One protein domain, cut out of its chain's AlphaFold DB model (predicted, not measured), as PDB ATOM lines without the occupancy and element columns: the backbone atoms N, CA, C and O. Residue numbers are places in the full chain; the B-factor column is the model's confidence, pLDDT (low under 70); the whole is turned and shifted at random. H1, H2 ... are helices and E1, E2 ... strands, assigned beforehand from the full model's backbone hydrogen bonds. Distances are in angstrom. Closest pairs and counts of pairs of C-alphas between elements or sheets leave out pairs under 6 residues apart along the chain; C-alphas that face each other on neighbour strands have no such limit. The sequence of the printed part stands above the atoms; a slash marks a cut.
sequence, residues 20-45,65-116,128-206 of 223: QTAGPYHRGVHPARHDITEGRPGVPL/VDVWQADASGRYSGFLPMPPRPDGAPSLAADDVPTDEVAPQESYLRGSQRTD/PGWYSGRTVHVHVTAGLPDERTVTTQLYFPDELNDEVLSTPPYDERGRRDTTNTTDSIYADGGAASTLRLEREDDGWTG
ATOM      1  N   GLN A  20     -31.237   5.649  -4.167       95.06
ATOM      2  CA  GLN A  20     -32.510   5.327  -4.788       95.06
ATOM      3  C   GLN A  20     -33.640   5.832  -3.896       95.06
ATOM      4  O   GLN A  20     -33.458   6.082  -2.703       95.06
ATOM      5  N   THR A  21     -34.828   5.991  -4.474       93.81
ATOM      6  CA  THR A  21     -35.997   6.481  -3.736       93.81
ATOM      7  C   THR A  21     -36.308   5.617  -2.506       93.81
ATOM      8  O   THR A  21     -36.281   4.382  -2.571       93.81
ATOM      9  N   ALA A  22     -36.681   6.275  -1.404       93.00
ATOM     10  CA  ALA A  22     -37.273   5.627  -0.232       93.00
ATOM     11  C   ALA A  22     -38.633   4.972  -0.561       93.00
ATOM     12  O   ALA A  22     -39.135   4.123   0.174       93.00
ATOM     13  N   GLY A  23     -39.244   5.356  -1.685       91.19
ATOM     14  CA  GLY A  23     -40.604   4.970  -2.012       91.19
ATOM     15  C   GLY A  23     -41.627   5.577  -1.041       91.19
ATOM     16  O   GLY A  23     -41.274   6.287  -0.098       91.19
ATOM     17  N   PRO A  24     -42.918   5.307  -1.268       91.88
ATOM     18  CA  PRO A  24     -43.993   5.935  -0.504       91.88
ATOM     19  C   PRO A  24     -44.224   5.296   0.871       91.88
ATOM     20  O   PRO A  24     -44.975   5.829   1.675       91.88
ATOM     21  N   TYR A  25     -43.599   4.146   1.142       92.88
ATOM     22  CA  TYR A  25     -43.862   3.349   2.342       92.88
ATOM     23  C   TYR A  25     -42.843   3.564   3.460       92.88
ATOM     24  O   TYR A  25     -42.914   2.866   4.475       92.88
ATOM     25  N   HIS A  26     -41.879   4.471   3.289       90.50
ATOM     26  CA  HIS A  26     -40.994   4.879   4.375       90.50
ATOM     27  C   HIS A  26     -41.809   5.610   5.447       90.50
ATOM     28  O   HIS A  26     -42.614   6.486   5.140       90.50
ATOM     29  N   ARG A  27     -41.603   5.246   6.711       86.50
ATOM     30  CA  ARG A  27     -42.222   5.906   7.869       86.50
ATOM     31  C   ARG A  27     -41.114   6.480   8.738       86.50
ATOM     32  O   ARG A  27     -39.963   6.163   8.496       86.50
ATOM     33  N   GLY A  28     -41.460   7.323   9.711       82.19
ATOM     34  CA  GLY A  28     -40.496   7.997  10.590       82.19
ATOM     35  C   GLY A  28     -39.569   7.041  11.355       82.19
ATOM     36  O   GLY A  28     -38.642   6.468  10.804       82.19
ATOM     37  N   VAL A  29     -39.764   6.885  12.662       83.06
ATOM     38  CA  VAL A  29     -38.856   6.052  13.468       83.06
ATOM     39  C   VAL A  29     -39.236   4.576  13.344       83.06
ATOM     40  O   VAL A  29     -40.368   4.195  13.645       83.06
ATOM     41  N   HIS A  30     -38.290   3.730  12.931       92.44
ATOM     42  CA  HIS A  30     -38.460   2.276  12.938       92.44
ATOM     43  C   HIS A  30     -38.111   1.668  14.312       92.44
ATOM     44  O   HIS A  30     -37.239   2.185  15.014       92.44
ATOM     45  N   PRO A  31     -38.748   0.551  14.726       96.50
ATOM     46  CA  PRO A  31     -38.429  -0.097  15.997       96.50
ATOM     47  C   PRO A  31     -36.982  -0.608  16.045       96.50
ATOM     48  O   PRO A  31     -36.535  -1.300  15.132       96.50
ATOM     49  N   ALA A  32     -36.263  -0.342  17.136       97.69
ATOM     50  CA  ALA A  32     -34.922  -0.883  17.347       97.69
ATOM     51  C   ALA A  32     -34.990  -2.370  17.741       97.69
ATOM     52  O   ALA A  32     -35.279  -2.703  18.891       97.69
ATOM     53  N   ARG A  33     -34.762  -3.273  16.779       98.00
ATOM     54  CA  ARG A  33     -34.825  -4.734  16.976       98.00
ATOM     55  C   ARG A  33     -34.103  -5.497  15.867       98.00
ATOM     56  O   ARG A  33     -34.063  -5.033  14.731       98.00
ATOM     57  N   HIS A  34     -33.569  -6.669  16.207       97.44
ATOM     58  CA  HIS A  34     -32.934  -7.564  15.237       97.44
ATOM     59  C   HIS A  34     -33.965  -8.386  14.466       97.44
ATOM     60  O   HIS A  34     -33.929  -8.429  13.242       97.44
ATOM     61  N   ASP A  35     -34.879  -9.044  15.179       98.62
ATOM     62  CA  ASP A  35     -36.001  -9.747  14.566       98.62
ATOM     63  C   ASP A  35     -37.091  -8.739  14.215       98.62
ATOM     64  O   ASP A  35     -37.725  -8.153  15.097       98.62
ATOM     65  N   ILE A  36     -37.271  -8.517  12.916       98.75
ATOM     66  CA  ILE A  36     -38.282  -7.606  12.386       98.75
ATOM     67  C   ILE A  36     -39.526  -8.350  11.901       98.75
ATOM     68  O   ILE A  36     -40.455  -7.704  11.433       98.75
ATOM     69  N   THR A  37     -39.576  -9.681  11.992       98.62
ATOM     70  CA  THR A  37     -40.635 -10.494  11.375       98.62
ATOM     71  C   THR A  37     -42.012 -10.217  11.961       98.62
ATOM     72  O   THR A  37     -42.991 -10.236  11.223       98.62
ATOM     73  N   GLU A  38     -42.099  -9.988  13.276       98.12
ATOM     74  CA  GLU A  38     -43.358 -10.019  14.041       98.12
ATOM     75  C   GLU A  38     -44.208 -11.269  13.739       98.12
ATOM     76  O   GLU A  38     -45.436 -11.216  13.697       98.12
ATOM     77  N   GLY A  39     -43.551 -12.408  13.484       97.69
ATOM     78  CA  GLY A  39     -44.228 -13.666  13.164       97.69
ATOM     79  C   GLY A  39     -44.867 -13.715  11.771       97.69
ATOM     80  O   GLY A  39     -45.656 -14.624  11.506       97.69
ATOM     81  N   ARG A  40     -44.555 -12.771  10.869       98.38
ATOM     82  CA  ARG A  40     -44.990 -12.864   9.468       98.38
ATOM     83  C   ARG A  40     -44.447 -14.147   8.821       98.38
ATOM     84  O   ARG A  40     -43.251 -14.413   8.938       98.38
ATOM     85  N   PRO A  41     -45.294 -14.926   8.121       98.12
ATOM     86  CA  PRO A  41     -44.848 -16.134   7.444       98.12
ATOM     87  C   PRO A  41     -44.011 -15.787   6.208       98.12
ATOM     88  O   PRO A  41     -44.273 -14.794   5.527       98.12
ATOM     89  N   GLY A  42     -43.027 -16.630   5.905       98.25
ATOM     90  CA  GLY A  42     -42.145 -16.493   4.750       98.25
ATOM     91  C   GLY A  42     -40.887 -17.344   4.903       98.25
ATOM     92  O   GLY A  42     -40.666 -17.933   5.960       98.25
ATOM     93  N   VAL A  43     -40.063 -17.397   3.856       98.50
ATOM     94  CA  VAL A  43     -38.750 -18.050   3.897       98.50
ATOM     95  C   VAL A  43     -37.806 -17.177   4.734       98.50
ATOM     96  O   VAL A  43     -37.602 -16.016   4.367       98.50
ATOM     97  N   PRO A  44     -37.228 -17.690   5.834       98.56
ATOM     98  CA  PRO A  44     -36.277 -16.958   6.664       98.56
ATOM     99  C   PRO A  44     -35.102 -16.363   5.880       98.56
ATOM    100  O   PRO A  44     -34.480 -17.012   5.036       98.56
ATOM    101  N   LEU A  45     -34.769 -15.115   6.203       98.56
ATOM    102  CA  LEU A  45     -33.617 -14.397   5.678       98.56
ATOM    103  C   LEU A  45     -32.872 -13.715   6.828       98.56
ATOM    104  O   LEU A  45     -33.397 -12.820   7.493       98.56
ATOM    105  N   VAL A  65     -28.850   2.032  10.713       97.19
ATOM    106  CA  VAL A  65     -29.364   1.340   9.542       97.19
ATOM    107  C   VAL A  65     -30.832   1.041   9.775       97.19
ATOM    108  O   VAL A  65     -31.153   0.254  10.670       97.19
ATOM    109  N   ASP A  66     -31.712   1.621   8.961       97.81
ATOM    110  CA  ASP A  66     -33.126   1.259   8.965       97.81
ATOM    111  C   ASP A  66     -33.462   0.428   7.736       97.81
ATOM    112  O   ASP A  66     -33.020   0.713   6.626       97.81
ATOM    113  N   VAL A  67     -34.285  -0.598   7.934       98.44
ATOM    114  CA  VAL A  67     -34.790  -1.456   6.862       98.44
ATOM    115  C   VAL A  67     -36.308  -1.510   6.888       98.44
ATOM    116  O   VAL A  67     -36.928  -1.489   7.956       98.44
ATOM    117  N   TRP A  68     -36.910  -1.586   5.703       98.69
ATOM    118  CA  TRP A  68     -38.328  -1.890   5.529       98.69
ATOM    119  C   TRP A  68     -38.563  -2.667   4.239       98.69
ATOM    120  O   TRP A  68     -37.875  -2.478   3.236       98.69
ATOM    121  N   GLN A  69     -39.551  -3.552   4.259       98.75
ATOM    122  CA  GLN A  69     -39.912  -4.376   3.108       98.75
ATOM    123  C   GLN A  69     -41.392  -4.770   3.149       98.75
ATOM    124  O   GLN A  69     -42.071  -4.615   4.170       98.75
ATOM    125  N   ALA A  70     -41.872  -5.316   2.036       98.06
ATOM    126  CA  ALA A  70     -43.151  -6.003   1.981       98.06
ATOM    127  C   ALA A  70     -43.090  -7.373   2.685       98.06
ATOM    128  O   ALA A  70     -42.028  -8.001   2.777       98.06
ATOM    129  N   ASP A  71     -44.248  -7.854   3.143       98.31
ATOM    130  CA  ASP A  71     -44.429  -9.258   3.520       98.31
ATOM    131  C   ASP A  71     -44.519 -10.180   2.295       98.31
ATOM    132  O   ASP A  71     -44.437  -9.730   1.150       98.31
ATOM    133  N   ALA A  72     -44.670 -11.488   2.527       97.81
ATOM    134  CA  ALA A  72     -44.733 -12.492   1.466       97.81
ATOM    135  C   ALA A  72     -45.875 -12.265   0.454       97.81
ATOM    136  O   ALA A  72     -45.762 -12.681  -0.698       97.81
ATOM    137  N   SER A  73     -46.933 -11.545   0.846       95.56
ATOM    138  CA  SER A  73     -48.053 -11.184  -0.035       95.56
ATOM    139  C   SER A  73     -47.812  -9.904  -0.848       95.56
ATOM    140  O   SER A  73     -48.644  -9.520  -1.677       95.56
ATOM    141  N   GLY A  74     -46.684  -9.223  -0.627       95.44
ATOM    142  CA  GLY A  74     -46.370  -7.946  -1.263       95.44
ATOM    143  C   GLY A  74     -46.966  -6.731  -0.542       95.44
ATOM    144  O   GLY A  74     -47.058  -5.659  -1.141       95.44
ATOM    145  N   ARG A  75     -47.390  -6.865   0.723       95.69
ATOM    146  CA  ARG A  75     -47.978  -5.765   1.501       95.69
ATOM    147  C   ARG A  75     -46.978  -5.168   2.493       95.69
ATOM    148  O   ARG A  75     -46.379  -5.882   3.296       95.69
ATOM    149  N   TYR A  76     -46.869  -3.842   2.508       97.44
ATOM    150  CA  TYR A  76     -46.126  -3.109   3.537       97.44
ATOM    151  C   TYR A  76     -46.966  -2.901   4.801       97.44
ATOM    152  O   TYR A  76     -48.149  -2.567   4.724       97.44
ATOM    153  N   SER A  77     -46.338  -3.041   5.973       97.00
ATOM    154  CA  SER A  77     -46.977  -2.726   7.256       97.00
ATOM    155  C   SER A  77     -47.436  -1.273   7.298       97.00
ATOM    156  O   SER A  77     -46.655  -0.370   6.977       97.00
ATOM    157  N   GLY A  78     -48.697  -1.070   7.688       95.44
ATOM    158  CA  GLY A  78     -49.343   0.242   7.755       95.44
ATOM    159  C   GLY A  78     -50.194   0.618   6.543       95.44
ATOM    160  O   GLY A  78     -51.048   1.490   6.676       95.44
ATOM    161  N   PHE A  79     -50.037  -0.063   5.406       95.12
ATOM    162  CA  PHE A  79     -50.605   0.367   4.125       95.12
ATOM    163  C   PHE A  79     -51.562  -0.669   3.529       95.12
ATOM    164  O   PHE A  79     -51.580  -1.841   3.925       95.12
ATOM    165  N   LEU A  80     -52.386  -0.237   2.577       91.81
ATOM    166  CA  LEU A  80     -53.187  -1.147   1.760       91.81
ATOM    167  C   LEU A  80     -52.286  -1.963   0.815       91.81
ATOM    168  O   LEU A  80     -51.217  -1.493   0.422       91.81
ATOM    169  N   PRO A  81     -52.681  -3.197   0.452       86.31
ATOM    170  CA  PRO A  81     -51.946  -3.963  -0.544       86.31
ATOM    171  C   PRO A  81     -51.999  -3.261  -1.902       86.31
ATOM    172  O   PRO A  81     -53.013  -2.670  -2.273       86.31
ATOM    173  N   MET A  82     -50.915  -3.383  -2.667       85.12
ATOM    174  CA  MET A  82     -50.890  -2.904  -4.043       85.12
ATOM    175  C   MET A  82     -51.876  -3.730  -4.892       85.12
ATOM    176  O   MET A  82     -51.679  -4.949  -4.988       85.12
ATOM    177  N   PRO A  83     -52.912  -3.128  -5.513       77.75
ATOM    178  CA  PRO A  83     -53.770  -3.829  -6.460       77.75
ATOM    179  C   PRO A  83     -52.963  -4.488  -7.592       77.75
ATOM    180  O   PRO A  83     -51.932  -3.948  -8.012       77.75
ATOM    181  N   PRO A  84     -53.428  -5.634  -8.121       70.19
ATOM    182  CA  PRO A  84     -52.885  -6.194  -9.352       70.19
ATOM    183  C   PRO A  84     -52.962  -5.173 -10.491       70.19
ATOM    184  O   PRO A  84     -53.968  -4.475 -10.634       70.19
ATOM    185  N   ARG A  85     -51.923  -5.105 -11.331       71.69
ATOM    186  CA  ARG A  85     -51.973  -4.296 -12.557       71.69
ATOM    187  C   ARG A  85     -53.013  -4.867 -13.530       71.69
ATOM    188  O   ARG A  85     -52.952  -6.061 -13.823       71.69
ATOM    189  N   PRO A  86     -53.892  -4.033 -14.109       58.22
ATOM    190  CA  PRO A  86     -54.582  -4.393 -15.337       58.22
ATOM    191  C   PRO A  86     -53.541  -4.616 -16.451       58.22
ATOM    192  O   PRO A  86     -52.710  -3.748 -16.717       58.22
ATOM    193  N   ASP A  87     -53.557  -5.798 -17.061       56.00
ATOM    194  CA  ASP A  87     -53.006  -6.115 -18.387       56.00
ATOM    195  C   ASP A  87     -51.586  -5.609 -18.730       56.00
ATOM    196  O   ASP A  87     -51.330  -5.122 -19.831       56.00
ATOM    197  N   GLY A  88     -50.615  -5.772 -17.825       53.66
ATOM    198  CA  GLY A  88     -49.191  -5.652 -18.182       53.66
ATOM    199  C   GLY A  88     -48.698  -4.231 -18.486       53.66
ATOM    200  O   GLY A  88     -47.694  -4.071 -19.182       53.66
ATOM    201  N   ALA A  89     -49.370  -3.198 -17.965       57.28
ATOM    202  CA  ALA A  89     -48.894  -1.818 -18.065       57.28
ATOM    203  C   ALA A  89     -47.440  -1.685 -17.543       57.28
ATOM    204  O   ALA A  89     -47.114  -2.255 -16.496       57.28
ATOM    205  N   PRO A  90     -46.553  -0.946 -18.244       50.25
ATOM    206  CA  PRO A  90     -45.105  -0.983 -18.012       50.25
ATOM    207  C   PRO A  90     -44.656  -0.302 -16.708       50.25
ATOM    208  O   PRO A  90     -43.603  -0.639 -16.175       50.25
ATOM    209  N   SER A  91     -45.452   0.610 -16.145       57.88
ATOM    210  CA  SER A  91     -45.182   1.263 -14.859       57.88
ATOM    211  C   SER A  91     -46.493   1.586 -14.142       57.88
ATOM    212  O   SER A  91     -47.498   1.838 -14.800       57.88
ATOM    213  N   LEU A  92     -46.481   1.600 -12.805       60.69
ATOM    214  CA  LEU A  92     -47.565   2.191 -12.019       60.69
ATOM    215  C   LEU A  92     -47.414   3.706 -12.156       60.69
ATOM    216  O   LEU A  92     -46.290   4.209 -12.027       60.69
ATOM    217  N   ALA A  93     -48.499   4.426 -12.443       65.94
ATOM    218  CA  ALA A  93     -48.488   5.866 -12.227       65.94
ATOM    219  C   ALA A  93     -48.386   6.115 -10.715       65.94
ATOM    220  O   ALA A  93     -48.874   5.311  -9.921       65.94
ATOM    221  N   ALA A  94     -47.737   7.207 -10.307       67.56
ATOM    222  CA  ALA A  94     -47.579   7.517  -8.885       67.56
ATOM    223  C   ALA A  94     -48.936   7.599  -8.159       67.56
ATOM    224  O   ALA A  94     -49.049   7.106  -7.041       67.56
ATOM    225  N   ASP A  95     -49.960   8.128  -8.835       71.44
ATOM    226  CA  ASP A  95     -51.325   8.269  -8.311       71.44
ATOM    227  C   ASP A  95     -52.052   6.923  -8.114       71.44
ATOM    228  O   ASP A  95     -53.010   6.853  -7.348       71.44
ATOM    229  N   ASP A  96     -51.591   5.846  -8.760       73.44
ATOM    230  CA  ASP A  96     -52.175   4.505  -8.620       73.44
ATOM    231  C   ASP A  96     -51.594   3.732  -7.426       73.44
ATOM    232  O   ASP A  96     -52.080   2.648  -7.098       73.44
ATOM    233  N   VAL A  97     -50.530   4.243  -6.794       80.12
ATOM    234  CA  VAL A  97     -49.880   3.594  -5.651       80.12
ATOM    235  C   VAL A  97     -50.628   3.976  -4.368       80.12
ATOM    236  O   VAL A  97     -50.616   5.150  -3.999       80.12
ATOM    237  N   PRO A  98     -51.256   3.026  -3.642       84.25
ATOM    238  CA  PRO A  98     -51.937   3.331  -2.393       84.25
ATOM    239  C   PRO A  98     -50.927   3.842  -1.372       84.25
ATOM    240  O   PRO A  98     -50.011   3.119  -0.991       84.25
ATOM    241  N   THR A  99     -51.091   5.082  -0.923       87.38
ATOM    242  CA  THR A  99     -50.213   5.698   0.088       87.38
ATOM    243  C   THR A  99     -50.931   5.985   1.402       87.38
ATOM    244  O   THR A  99     -50.294   6.386   2.372       87.38
ATOM    245  N   ASP A 100     -52.235   5.710   1.465       88.12
ATOM    246  CA  ASP A 100     -53.027   5.867   2.679       88.12
ATOM    247  C   ASP A 100     -52.561   4.896   3.775       88.12
ATOM    248  O   ASP A 100     -52.538   3.670   3.598       88.12
ATOM    249  N   GLU A 101     -52.230   5.454   4.938       90.38
ATOM    250  CA  GLU A 101     -51.969   4.679   6.147       90.38
ATOM    251  C   GLU A 101     -53.294   4.214   6.765       90.38
ATOM    252  O   GLU A 101     -54.073   5.006   7.294       90.38
ATOM    253  N   VAL A 102     -53.553   2.907   6.717       92.25
ATOM    254  CA  VAL A 102     -54.806   2.289   7.196       92.25
ATOM    255  C   VAL A 102     -54.639   1.488   8.486       92.25
ATOM    256  O   VAL A 102     -55.624   1.156   9.144       92.25
ATOM    257  N   ALA A 103     -53.401   1.163   8.861       91.19
ATOM    258  CA  ALA A 103     -53.085   0.401  10.069       91.19
ATOM    259  C   ALA A 103     -51.755   0.873  10.687       91.19
ATOM    260  O   ALA A 103     -50.810   0.086  10.784       91.19
ATOM    261  N   PRO A 104     -51.641   2.154  11.084       89.94
ATOM    262  CA  PRO A 104     -50.368   2.781  11.457       89.94
ATOM    263  C   PRO A 104     -49.628   2.066  12.601       89.94
ATOM    264  O   PRO A 104     -48.405   2.149  12.687       89.94
ATOM    265  N   GLN A 105     -50.345   1.319  13.445       93.38
ATOM    266  CA  GLN A 105     -49.786   0.501  14.520       93.38
ATOM    267  C   GLN A 105     -49.004  -0.734  14.049       93.38
ATOM    268  O   GLN A 105     -48.210  -1.273  14.814       93.38
ATOM    269  N   GLU A 106     -49.234  -1.230  12.829       96.31
ATOM    270  CA  GLU A 106     -48.468  -2.360  12.305       96.31
ATOM    271  C   GLU A 106     -47.033  -1.921  12.052       96.31
ATOM    272  O   GLU A 106     -46.811  -0.953  11.326       96.31
ATOM    273  N   SER A 107     -46.051  -2.655  12.571       96.94
ATOM    274  CA  SER A 107     -44.631  -2.364  12.352       96.94
ATOM    275  C   SER A 107     -43.837  -3.525  11.768       96.94
ATOM    276  O   SER A 107     -42.633  -3.371  11.569       96.94
ATOM    277  N   TYR A 108     -44.482  -4.654  11.455       98.31
ATOM    278  CA  TYR A 108     -43.812  -5.837  10.920       98.31
ATOM    279  C   TYR A 108     -42.911  -5.500   9.727       98.31
ATOM    280  O   TYR A 108     -43.205  -4.611   8.922       98.31
ATOM    281  N   LEU A 109     -41.810  -6.238   9.629       98.69
ATOM    282  CA  LEU A 109     -40.784  -6.146   8.593       98.69
ATOM    283  C   LEU A 109     -40.183  -4.746   8.446       98.69
ATOM    284  O   LEU A 109     -39.791  -4.322   7.359       98.69
ATOM    285  N   ARG A 110     -40.101  -4.042   9.577       98.56
ATOM    286  CA  ARG A 110     -39.351  -2.801   9.755       98.56
ATOM    287  C   ARG A 110     -38.479  -2.895  10.987       98.56
ATOM    288  O   ARG A 110     -38.921  -3.413  12.020       98.56
ATOM    289  N   GLY A 111     -37.276  -2.354  10.894       98.25
ATOM    290  CA  GLY A 111     -36.393  -2.262  12.043       98.25
ATOM    291  C   GLY A 111     -35.261  -1.280  11.845       98.25
ATOM    292  O   GLY A 111     -34.934  -0.919  10.719       98.25
ATOM    293  N   SER A 112     -34.686  -0.890  12.973       98.12
ATOM    294  CA  SER A 112     -33.491  -0.071  13.084       98.12
ATOM    295  C   SER A 112     -32.412  -0.850  13.829       98.12
ATOM    296  O   SER A 112     -32.710  -1.548  14.809       98.12
ATOM    297  N   GLN A 113     -31.170  -0.748  13.372       98.00
ATOM    298  CA  GLN A 113     -29.993  -1.308  14.029       98.00
ATOM    299  C   GLN A 113     -28.838  -0.315  14.005       98.00
ATOM    300  O   GLN A 113     -28.736   0.513  13.105       98.00
ATOM    301  N   ARG A 114     -27.948  -0.435  14.991       97.31
ATOM    302  CA  ARG A 114     -26.647   0.237  14.973       97.31
ATOM    303  C   ARG A 114     -25.567  -0.753  14.582       97.31
ATOM    304  O   ARG A 114     -25.614  -1.911  14.997       97.31
ATOM    305  N   THR A 115     -24.612  -0.301  13.787       96.88
ATOM    306  CA  THR A 115     -23.432  -1.094  13.462       96.88
ATOM    307  C   THR A 115     -22.501  -1.228  14.664       96.88
ATOM    308  O   THR A 115     -22.344  -0.308  15.466       96.88
ATOM    309  N   ASP A 116     -21.872  -2.392  14.795       95.94
ATOM    310  CA  ASP A 116     -20.869  -2.668  15.820       95.94
ATOM    311  C   ASP A 116     -19.491  -2.058  15.484       95.94
ATOM    312  O   ASP A 116     -19.310  -1.370  14.479       95.94
ATOM    313  N   PRO A 128     -38.711 -11.024   0.824       98.62
ATOM    314  CA  PRO A 128     -39.861 -10.170   0.534       98.62
ATOM    315  C   PRO A 128     -40.754 -10.766  -0.559       98.62
ATOM    316  O   PRO A 128     -40.268 -11.348  -1.528       98.62
ATOM    317  N   GLY A 129     -42.069 -10.590  -0.435       97.50
ATOM    318  CA  GLY A 129     -42.994 -10.868  -1.530       97.50
ATOM    319  C   GLY A 129     -42.889  -9.816  -2.632       97.50
ATOM    320  O   GLY A 129     -42.465  -8.680  -2.401       97.50
ATOM    321  N   TRP A 130     -43.305 -10.181  -3.844       94.88
ATOM    322  CA  TRP A 130     -43.409  -9.224  -4.943       94.88
ATOM    323  C   TRP A 130     -44.717  -8.438  -4.852       94.88
ATOM    324  O   TRP A 130     -45.729  -8.939  -4.369       94.88
ATOM    325  N   TYR A 131     -44.713  -7.213  -5.362       91.62
ATOM    326  CA  TYR A 131     -45.926  -6.453  -5.634       91.62
ATOM    327  C   TYR A 131     -45.841  -5.849  -7.023       91.62
ATOM    328  O   TYR A 131     -44.752  -5.724  -7.584       91.62
ATOM    329  N   SER A 132     -47.000  -5.546  -7.604       88.75
ATOM    330  CA  SER A 132     -47.061  -5.238  -9.025       88.75
ATOM    331  C   SER A 132     -46.147  -4.082  -9.387       88.75
ATOM    332  O   SER A 132     -46.197  -3.014  -8.778       88.75
ATOM    333  N   GLY A 133     -45.323  -4.305 -10.406       88.12
ATOM    334  CA  GLY A 133     -44.490  -3.264 -10.964       88.12
ATOM    335  C   GLY A 133     -43.125  -3.045 -10.378       88.12
ATOM    336  O   GLY A 133     -42.450  -2.111 -10.813       88.12
ATOM    337  N   ARG A 134     -42.753  -3.844  -9.385       93.19
ATOM    338  CA  ARG A 134     -41.459  -3.761  -8.733       93.19
ATOM    339  C   ARG A 134     -40.843  -5.148  -8.652       93.19
ATOM    340  O   ARG A 134     -41.537  -6.122  -8.365       93.19
ATOM    341  N   THR A 135     -39.538  -5.238  -8.883       96.56
ATOM    342  CA  THR A 135     -38.788  -6.453  -8.541       96.56
ATOM    343  C   THR A 135     -38.766  -6.651  -7.020       96.56
ATOM    344  O   THR A 135     -39.057  -5.724  -6.265       96.56
ATOM    345  N   VAL A 136     -38.420  -7.844  -6.535       98.19
ATOM    346  CA  VAL A 136     -38.293  -8.126  -5.094       98.19
ATOM    347  C   VAL A 136     -37.120  -7.331  -4.509       98.19
ATOM    348  O   VAL A 136     -36.004  -7.398  -5.029       98.19
ATOM    349  N   HIS A 137     -37.362  -6.586  -3.426       98.69
ATOM    350  CA  HIS A 137     -36.358  -5.726  -2.798       98.69
ATOM    351  C   HIS A 137     -36.596  -5.519  -1.295       98.69
ATOM    352  O   HIS A 137     -37.704  -5.704  -0.787       98.69
ATOM    353  N   VAL A 138     -35.542  -5.086  -0.601       98.81
ATOM    354  CA  VAL A 138     -35.581  -4.528   0.761       98.81
ATOM    355  C   VAL A 138     -35.084  -3.092   0.685       98.81
ATOM    356  O   VAL A 138     -34.023  -2.839   0.125       98.81
ATOM    357  N   HIS A 139     -35.817  -2.138   1.241       98.56
ATOM    358  CA  HIS A 139     -35.322  -0.772   1.338       98.56
ATOM    359  C   HIS A 139     -34.356  -0.611   2.512       98.56
ATOM    360  O   HIS A 139     -34.515  -1.270   3.543       98.56
ATOM    361  N   VAL A 140     -33.390   0.298   2.365       97.56
ATOM    362  CA  VAL A 140     -32.422   0.613   3.416       97.56
ATOM    363  C   VAL A 140     -32.098   2.107   3.466       97.56
ATOM    364  O   VAL A 140     -31.884   2.746   2.433       97.56
ATOM    365  N   THR A 141     -32.013   2.646   4.678       96.00
ATOM    366  CA  THR A 141     -31.280   3.877   4.987       96.00
ATOM    367  C   THR A 141     -30.039   3.529   5.802       96.00
ATOM    368  O   THR A 141     -30.053   2.585   6.590       96.00
ATOM    369  N   ALA A 142     -28.944   4.255   5.591       94.88
ATOM    370  CA  ALA A 142     -27.679   4.022   6.279       94.88
ATOM    371  C   ALA A 142     -26.883   5.324   6.435       94.88
ATOM    372  O   ALA A 142     -26.630   6.018   5.448       94.88
ATOM    373  N   GLY A 143     -26.446   5.641   7.653       92.88
ATOM    374  CA  GLY A 143     -25.611   6.813   7.925       92.88
ATOM    375  C   GLY A 143     -25.240   6.949   9.398       92.88
ATOM    376  O   GLY A 143     -25.802   6.262  10.253       92.88
ATOM    377  N   LEU A 144     -24.285   7.826   9.710       90.19
ATOM    378  CA  LEU A 144     -24.038   8.222  11.095       90.19
ATOM    379  C   LEU A 144     -25.167   9.146  11.592       90.19
ATOM    380  O   LEU A 144     -25.756   9.879  10.789       90.19
ATOM    381  N   PRO A 145     -25.495   9.124  12.899       83.94
ATOM    382  CA  PRO A 145     -26.396  10.111  13.491       83.94
ATOM    383  C   PRO A 145     -25.945  11.536  13.166       83.94
ATOM    384  O   PRO A 145     -24.751  11.818  13.192       83.94
ATOM    385  N   ASP A 146     -26.899  12.419  12.865       81.94
ATOM    386  CA  ASP A 146     -26.672  13.837  12.532       81.94
ATOM    387  C   ASP A 146     -25.827  14.097  11.267       81.94
ATOM    388  O   ASP A 146     -25.568  15.245  10.896       81.94
ATOM    389  N   GLU A 147     -25.454  13.039  10.550       84.19
ATOM    390  CA  GLU A 147     -24.761  13.105   9.272       84.19
ATOM    391  C   GLU A 147     -25.687  12.773   8.099       84.19
ATOM    392  O   GLU A 147     -26.871  12.436   8.221       84.19
ATOM    393  N   ARG A 148     -25.124  12.882   6.898       83.06
ATOM    394  CA  ARG A 148     -25.789  12.461   5.674       83.06
ATOM    395  C   ARG A 148     -26.159  10.973   5.730       83.06
ATOM    396  O   ARG A 148     -25.300  10.108   5.860       83.06
ATOM    397  N   THR A 149     -27.441  10.685   5.520       88.94
ATOM    398  CA  THR A 149     -27.961   9.323   5.352       88.94
ATOM    399  C   THR A 149     -28.083   8.979   3.868       88.94
ATOM    400  O   THR A 149     -28.613   9.765   3.084       88.94
ATOM    401  N   VAL A 150     -27.609   7.799   3.477       92.44
ATOM    402  CA  VAL A 150     -27.821   7.216   2.148       92.44
ATOM    403  C   VAL A 150     -29.110   6.409   2.169       92.44
ATOM    404  O   VAL A 150     -29.302   5.590   3.060       92.44
ATOM    405  N   THR A 151     -29.970   6.612   1.172       95.12
ATOM    406  CA  THR A 151     -31.152   5.770   0.941       95.12
ATOM    407  C   THR A 151     -30.946   4.952  -0.322       95.12
ATOM    408  O   THR A 151     -30.590   5.505  -1.358       95.12
ATOM    409  N   THR A 152     -31.159   3.641  -0.260       96.25
ATOM    410  CA  THR A 152     -31.069   2.761  -1.430       96.25
ATOM    411  C   THR A 152     -31.957   1.526  -1.252       96.25
ATOM    412  O   THR A 152     -32.751   1.442  -0.311       96.25
ATOM    413  N   GLN A 153     -31.867   0.570  -2.174       98.06
ATOM    414  CA  GLN A 153     -32.625  -0.677  -2.132       98.06
ATOM    415  C   GLN A 153     -31.704  -1.866  -2.391       98.06
ATOM    416  O   GLN A 153     -30.764  -1.785  -3.178       98.06
ATOM    417  N   LEU A 154     -31.964  -2.967  -1.699       98.38
ATOM    418  CA  LEU A 154     -31.232  -4.222  -1.773       98.38
ATOM    419  C   LEU A 154     -32.026  -5.196  -2.636       98.38
ATOM    420  O   LEU A 154     -33.217  -5.400  -2.395       98.38
ATOM    421  N   TYR A 155     -31.362  -5.811  -3.608       98.56
ATOM    422  CA  TYR A 155     -32.005  -6.674  -4.600       98.56
ATOM    423  C   TYR A 155     -31.532  -8.121  -4.496       98.56
ATOM    424  O   TYR A 155     -30.510  -8.430  -3.880       98.56
ATOM    425  N   PHE A 156     -32.269  -9.009  -5.152       98.69
ATOM    426  CA  PHE A 156     -32.025 -10.447  -5.158       98.69
ATOM    427  C   PHE A 156     -31.856 -10.936  -6.601       98.69
ATOM    428  O   PHE A 156     -32.515 -10.390  -7.488       98.69
ATOM    429  N   PRO A 157     -31.006 -11.943  -6.874       98.38
ATOM    430  CA  PRO A 157     -30.933 -12.575  -8.190       98.38
ATOM    431  C   PRO A 157     -32.304 -13.096  -8.631       98.38
ATOM    432  O   PRO A 157     -33.035 -13.679  -7.827       98.38
ATOM    433  N   ASP A 158     -32.649 -12.894  -9.902       98.25
ATOM    434  CA  ASP A 158     -33.969 -13.257 -10.418       98.25
ATOM    435  C   ASP A 158     -34.223 -14.764 -10.316       98.25
ATOM    436  O   ASP A 158     -35.336 -15.160  -9.988       98.25
ATOM    437  N   GLU A 159     -33.196 -15.590 -10.496       97.94
ATOM    438  CA  GLU A 159     -33.302 -17.046 -10.402       97.94
ATOM    439  C   GLU A 159     -33.676 -17.500  -8.984       97.94
ATOM    440  O   GLU A 159     -34.472 -18.420  -8.812       97.94
ATOM    441  N   LEU A 160     -33.135 -16.831  -7.959       98.31
ATOM    442  CA  LEU A 160     -33.447 -17.145  -6.563       98.31
ATOM    443  C   LEU A 160     -34.810 -16.594  -6.145       98.31
ATOM    444  O   LEU A 160     -35.506 -17.224  -5.351       98.31
ATOM    445  N   ASN A 161     -35.218 -15.453  -6.706       98.38
ATOM    446  CA  ASN A 161     -36.587 -14.974  -6.552       98.38
ATOM    447  C   ASN A 161     -37.582 -15.992  -7.113       98.38
ATOM    448  O   ASN A 161     -38.540 -16.327  -6.429       98.38
ATOM    449  N   ASP A 162     -37.362 -16.508  -8.325       97.31
ATOM    450  CA  ASP A 162     -38.270 -17.491  -8.926       97.31
ATOM    451  C   ASP A 162     -38.344 -18.781  -8.097       97.31
ATOM    452  O   ASP A 162     -39.423 -19.352  -7.947       97.31
ATOM    453  N   GLU A 163     -37.226 -19.207  -7.506       97.25
ATOM    454  CA  GLU A 163     -37.210 -20.348  -6.595       97.25
ATOM    455  C   GLU A 163     -38.059 -20.092  -5.341       97.25
ATOM    456  O   GLU A 163     -38.986 -20.852  -5.060       97.25
ATOM    457  N   VAL A 164     -37.783 -19.017  -4.599       98.06
ATOM    458  CA  VAL A 164     -38.480 -18.734  -3.336       98.06
ATOM    459  C   VAL A 164     -39.966 -18.474  -3.571       98.06
ATOM    460  O   VAL A 164     -40.810 -19.019  -2.857       98.06
ATOM    461  N   LEU A 165     -40.297 -17.706  -4.612       97.62
ATOM    462  CA  LEU A 165     -41.678 -17.358  -4.944       97.62
ATOM    463  C   LEU A 165     -42.509 -18.553  -5.445       97.62
ATOM    464  O   LEU A 165     -43.725 -18.433  -5.554       97.62
ATOM    465  N   SER A 166     -41.881 -19.699  -5.732       96.81
ATOM    466  CA  SER A 166     -42.564 -20.946  -6.106       96.81
ATOM    467  C   SER A 166     -42.984 -21.820  -4.915       96.81
ATOM    468  O   SER A 166     -43.500 -22.918  -5.116       96.81
ATOM    469  N   THR A 167     -42.763 -21.351  -3.682       95.88
ATOM    470  CA  THR A 167     -43.058 -22.092  -2.447       95.88
ATOM    471  C   THR A 167     -44.042 -21.338  -1.546       95.88
ATOM    472  O   THR A 167     -44.095 -20.106  -1.608       95.88
ATOM    473  N   PRO A 168     -44.802 -22.024  -0.670       96.12
ATOM    474  CA  PRO A 168     -45.671 -21.349   0.288       96.12
ATOM    475  C   PRO A 168     -44.901 -20.427   1.252       96.12
ATOM    476  O   PRO A 168     -43.804 -20.780   1.692       96.12
ATOM    477  N   PRO A 169     -45.470 -19.271   1.647       96.75
ATOM    478  CA  PRO A 169     -46.791 -18.752   1.264       96.75
ATOM    479  C   PRO A 169     -46.784 -17.889  -0.019       96.75
ATOM    480  O   PRO A 169     -47.747 -17.181  -0.289       96.75
ATOM    481  N   TYR A 170     -45.682 -17.855  -0.771       97.38
ATOM    482  CA  TYR A 170     -45.498 -16.927  -1.894       97.38
ATOM    483  C   TYR A 170     -46.226 -17.361  -3.171       97.38
ATOM    484  O   TYR A 170     -46.671 -16.516  -3.952       97.38
ATOM    485  N   ASP A 171     -46.346 -18.672  -3.376       94.88
ATOM    486  CA  ASP A 171     -46.943 -19.297  -4.560       94.88
ATOM    487  C   ASP A 171     -48.427 -18.940  -4.763       94.88
ATOM    488  O   ASP A 171     -48.902 -18.903  -5.901       94.88
ATOM    489  N   GLU A 172     -49.135 -18.559  -3.696       90.75
ATOM    490  CA  GLU A 172     -50.519 -18.063  -3.737       90.75
ATOM    491  C   GLU A 172     -50.690 -16.797  -4.596       90.75
ATOM    492  O   GLU A 172     -51.763 -16.559  -5.155       90.75
ATOM    493  N   ARG A 173     -49.637 -15.978  -4.736       86.44
ATOM    494  CA  ARG A 173     -49.680 -14.723  -5.508       86.44
ATOM    495  C   ARG A 173     -49.509 -14.942  -7.012       86.44
ATOM    496  O   ARG A 173     -49.744 -14.028  -7.803       86.44
ATOM    497  N   GLY A 174     -49.083 -16.138  -7.415       86.94
ATOM    498  CA  GLY A 174     -48.719 -16.447  -8.790       86.94
ATOM    499  C   GLY A 174     -47.431 -15.752  -9.243       86.94
ATOM    500  O   GLY A 174     -46.634 -15.235  -8.455       86.94
ATOM    501  N   ARG A 175     -47.207 -15.766 -10.559       89.12
ATOM    502  CA  ARG A 175     -45.962 -15.291 -11.170       89.12
ATOM    503  C   ARG A 175     -45.824 -13.770 -11.053       89.12
ATOM    504  O   ARG A 175     -46.728 -13.041 -11.456       89.12
ATOM    505  N   ARG A 176     -44.657 -13.305 -10.593       91.81
ATOM    506  CA  ARG A 176     -44.292 -11.880 -10.590       91.81
ATOM    507  C   ARG A 176     -44.343 -11.258 -11.984       91.81
ATOM    508  O   ARG A 176     -43.935 -11.884 -12.962       91.81
ATOM    509  N   ASP A 177     -44.806 -10.013 -12.050       89.75
ATOM    510  CA  ASP A 177     -44.918  -9.245 -13.297       89.75
ATOM    511  C   ASP A 177     -43.639  -8.472 -13.664       89.75
ATOM    512  O   ASP A 177     -43.481  -8.053 -14.809       89.75
ATOM    513  N   THR A 178     -42.718  -8.313 -12.711       92.19
ATOM    514  CA  THR A 178     -41.520  -7.481 -12.848       92.19
ATOM    515  C   THR A 178     -40.287  -8.241 -12.351       92.19
ATOM    516  O   THR A 178     -40.256  -8.750 -11.230       92.19
ATOM    517  N   THR A 179     -39.265  -8.321 -13.202       96.19
ATOM    518  CA  THR A 179     -37.921  -8.845 -12.895       96.19
ATOM    519  C   THR A 179     -36.950  -7.696 -12.647       96.19
ATOM    520  O   THR A 179     -37.284  -6.545 -12.938       96.19
ATOM    521  N   ASN A 180     -35.726  -7.977 -12.194       97.44
ATOM    522  CA  ASN A 180     -34.702  -6.936 -12.070       97.44
ATOM    523  C   ASN A 180     -34.484  -6.194 -13.396       97.44
ATOM    524  O   ASN A 180     -34.431  -4.970 -13.429       97.44
ATOM    525  N   THR A 181     -34.417  -6.923 -14.514       93.50
ATOM    526  CA  THR A 181     -34.158  -6.324 -15.838       93.50
ATOM    527  C   THR A 181     -35.281  -5.424 -16.356       93.50
ATOM    528  O   THR A 181     -35.048  -4.618 -17.256       93.50
ATOM    529  N   THR A 182     -36.484  -5.542 -15.794       93.50
ATOM    530  CA  THR A 182     -37.665  -4.766 -16.191       93.50
ATOM    531  C   THR A 182     -38.101  -3.755 -15.125       93.50
ATOM    532  O   THR A 182     -39.091  -3.059 -15.329       93.50
ATOM    533  N   ASP A 183     -37.404  -3.677 -13.988       94.38
ATOM    534  CA  ASP A 183     -37.661  -2.699 -12.928       94.38
ATOM    535  C   ASP A 183     -36.855  -1.418 -13.196       94.38
ATOM    536  O   ASP A 183     -35.629  -1.441 -13.329       94.38
ATOM    537  N   SER A 184     -37.547  -0.280 -13.287       92.31
ATOM    538  CA  SER A 184     -36.926   1.008 -13.613       92.31
ATOM    539  C   SER A 184     -36.001   1.537 -12.516       92.31
ATOM    540  O   SER A 184     -35.056   2.258 -12.825       92.31
ATOM    541  N   ILE A 185     -36.237   1.169 -11.256       94.69
ATOM    542  CA  ILE A 185     -35.385   1.552 -10.129       94.69
ATOM    543  C   ILE A 185     -34.158   0.638 -10.099       94.69
ATOM    544  O   ILE A 185     -33.045   1.120  -9.930       94.69
ATOM    545  N   TYR A 186     -34.302  -0.662 -10.359       96.12
ATOM    546  CA  TYR A 186     -33.152  -1.555 -10.516       96.12
ATOM    547  C   TYR A 186     -32.235  -1.111 -11.664       96.12
ATOM    548  O   TYR A 186     -31.011  -1.154 -11.527       96.12
ATOM    549  N   ALA A 187     -32.808  -0.655 -12.785       94.81
ATOM    550  CA  ALA A 187     -32.041  -0.117 -13.907       94.81
ATOM    551  C   ALA A 187     -31.166   1.088 -13.505       94.81
ATOM    552  O   ALA A 187     -30.084   1.269 -14.064       94.81
ATOM    553  N   ASP A 188     -31.575   1.850 -12.485       93.00
ATOM    554  CA  ASP A 188     -30.812   2.946 -11.881       93.00
ATOM    555  C   ASP A 188     -29.802   2.439 -10.831       93.00
ATOM    556  O   ASP A 188     -29.790   2.825  -9.661       93.00
ATOM    557  N   GLY A 189     -28.962   1.488 -11.252       91.00
ATOM    558  CA  GLY A 189     -27.798   1.024 -10.494       91.00
ATOM    559  C   GLY A 189     -28.049  -0.058  -9.431       91.00
ATOM    560  O   GLY A 189     -27.128  -0.398  -8.681       91.00
ATOM    561  N   GLY A 190     -29.225  -0.689  -9.415       94.56
ATOM    562  CA  GLY A 190     -29.574  -1.778  -8.492       94.56
ATOM    563  C   GLY A 190     -28.660  -3.007  -8.570       94.56
ATOM    564  O   GLY A 190     -28.461  -3.701  -7.576       94.56
ATOM    565  N   ALA A 191     -27.983  -3.234  -9.701       95.06
ATOM    566  CA  ALA A 191     -26.974  -4.294  -9.821       95.06
ATOM    567  C   ALA A 191     -25.815  -4.154  -8.807       95.06
ATOM    568  O   ALA A 191     -25.186  -5.144  -8.418       95.06
ATOM    569  N   ALA A 192     -25.513  -2.930  -8.354       92.81
ATOM    570  CA  ALA A 192     -24.510  -2.688  -7.320       92.81
ATOM    571  C   ALA A 192     -25.007  -3.062  -5.909       92.81
ATOM    572  O   ALA A 192     -24.189  -3.324  -5.022       92.81
ATOM    573  N   SER A 193     -26.316  -3.141  -5.694       94.62
ATOM    574  CA  SER A 193     -26.931  -3.461  -4.406       94.62
ATOM    575  C   SER A 193     -27.630  -4.826  -4.374       94.62
ATOM    576  O   SER A 193     -28.311  -5.153  -3.403       94.62
ATOM    577  N   THR A 194     -27.403  -5.674  -5.382       97.00
ATOM    578  CA  THR A 194     -27.787  -7.089  -5.329       97.00
ATOM    579  C   THR A 194     -26.997  -7.824  -4.243       97.00
ATOM    580  O   THR A 194     -25.758  -7.811  -4.235       97.00
ATOM    581  N   LEU A 195     -27.718  -8.471  -3.327       96.81
ATOM    582  CA  LEU A 195     -27.173  -9.211  -2.193       96.81
ATOM    583  C   LEU A 195     -26.319 -10.396  -2.649       96.81
ATOM    584  O   LEU A 195     -26.635 -11.086  -3.620       96.81
ATOM    585  N   ARG A 196     -25.263 -10.694  -1.884       94.75
ATOM    586  CA  ARG A 196     -24.624 -12.013  -1.948       94.75
ATOM    587  C   ARG A 196     -25.350 -12.952  -1.001       94.75
ATOM    588  O   ARG A 196     -25.479 -12.633   0.177       94.75
ATOM    589  N   LEU A 197     -25.805 -14.083  -1.525       95.62
ATOM    590  CA  LEU A 197     -26.682 -15.014  -0.823       95.62
ATOM    591  C   LEU A 197     -25.997 -16.369  -0.636       95.62
ATOM    592  O   LEU A 197     -25.319 -16.862  -1.536       95.62
ATOM    593  N   GLU A 198     -26.189 -16.958   0.536       95.62
ATOM    594  CA  GLU A 198     -25.779 -18.317   0.887       95.62
ATOM    595  C   GLU A 198     -26.986 -19.030   1.490       95.62
ATOM    596  O   GLU A 198     -27.713 -18.446   2.299       95.62
ATOM    597  N   ARG A 199     -27.238 -20.265   1.051       95.31
ATOM    598  CA  ARG A 199     -28.348 -21.064   1.566       95.31
ATOM    599  C   ARG A 199     -28.011 -21.591   2.954       95.31
ATOM    600  O   ARG A 199     -26.878 -21.984   3.212       95.31
ATOM    601  N   GLU A 200     -29.020 -21.628   3.804       93.00
ATOM    602  CA  GLU A 200     -28.993 -22.184   5.152       93.00
ATOM    603  C   GLU A 200     -30.037 -23.310   5.253       93.00
ATOM    604  O   GLU A 200     -30.859 -23.478   4.349       93.00
ATOM    605  N   ASP A 201     -30.024 -24.074   6.347       90.62
ATOM    606  CA  ASP A 201     -30.945 -25.207   6.541       90.62
ATOM    607  C   ASP A 201     -32.427 -24.790   6.497       90.62
ATOM    608  O   ASP A 201     -33.270 -25.537   6.002       90.62
ATOM    609  N   ASP A 202     -32.741 -23.596   7.003       91.69
ATOM    610  CA  ASP A 202     -34.096 -23.061   7.134       91.69
ATOM    611  C   ASP A 202     -34.349 -21.809   6.283       91.69
ATOM    612  O   ASP A 202     -35.412 -21.211   6.400       91.69
ATOM    613  N   GLY A 203     -33.419 -21.404   5.414       96.19
ATOM    614  CA  GLY A 203     -33.578 -20.186   4.624       96.19
ATOM    615  C   GLY A 203     -32.285 -19.698   3.989       96.19
ATOM    616  O   GLY A 203     -31.570 -20.456   3.332       96.19
ATOM    617  N   TRP A 204     -31.995 -18.407   4.153       97.62
ATOM    618  CA  TRP A 204     -30.857 -17.755   3.508       97.62
ATOM    619  C   TRP A 204     -30.127 -16.790   4.435       97.62
ATOM    620  O   TRP A 204     -30.732 -16.095   5.248       97.62
ATOM    621  N   THR A 205     -28.820 -16.662   4.229       97.25
ATOM    622  CA  THR A 205     -28.055 -15.492   4.662       97.25
ATOM    623  C   THR A 205     -27.800 -14.610   3.444       97.25
ATOM    624  O   THR A 205     -27.212 -15.061   2.464       97.25
ATOM    625  N   GLY A 206     -28.222 -13.349   3.504       96.75
ATOM    626  CA  GLY A 206     -27.955 -12.336   2.486       96.75
ATOM    627  C   GLY A 206     -27.083 -11.227   3.051       96.75
ATOM    628  O   GLY A 206     -27.371 -10.717   4.132       96.75
TER     629      GLY A 206
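Overview. This is residues 20 to 45, 65 to 116 and 128 to 206 of the 223 residues of the protein "Dioxygenase-like protein" of Modestobacter multiseptatus (UniProt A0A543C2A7). With little regular structure, a strongly twisted antiparallel sheet, E2 E1 E3 E4, sits among long loops, with a small separate hairpin, E5 and E6. The 157 printed residues hold E1 E2 E3 E4 H1 H2 E5 E6 in chain order, a mixed class with 43 residues in named elements. It is compact, radius of gyration of the C-alphas 15.2 A, spanning 45 by 41 by 32 A.

Along the chain. E1, residues 65 to 68, begins at C-alpha (-29.364, 1.340, 9.542). E2 is 110 to 114, E3 137 to 143 (19.7 A long), E4 150 to 155 (16.0 A), H1 158 to 165, H2 184 to 187, E5 196 to 200. E6, 203 to 206, ends at C-alpha (-27.955, -12.336, 2.486).

Arrangement. In the sheet, N 67 and O 111 (E1, E2) are 2.9 A apart, N 139 and O 68 (E3, E1) 2.9 A, N 140 and O 152 (E3, E4) 3.0 A. H2 only grazes it with residues 185 to 186; H1 is not on it. In hairpin E5 and E6, apart from the sheet's strands, N 198 and O 205 are 2.9 A apart. In H1 every O i to N i+4 pair is within hydrogen-bond range; H2 is too short for one.

Size, cuts and confidence. C-alphas 87 and 116 are farthest apart, 47.1 A. Cuts at 46 to 64 and 117 to 127 leave C-alpha gaps of 16.8 A and 25.5 A. The links E1 to E2 and H1 to H2 are long. Residues 86 to 94 have pLDDT under 70.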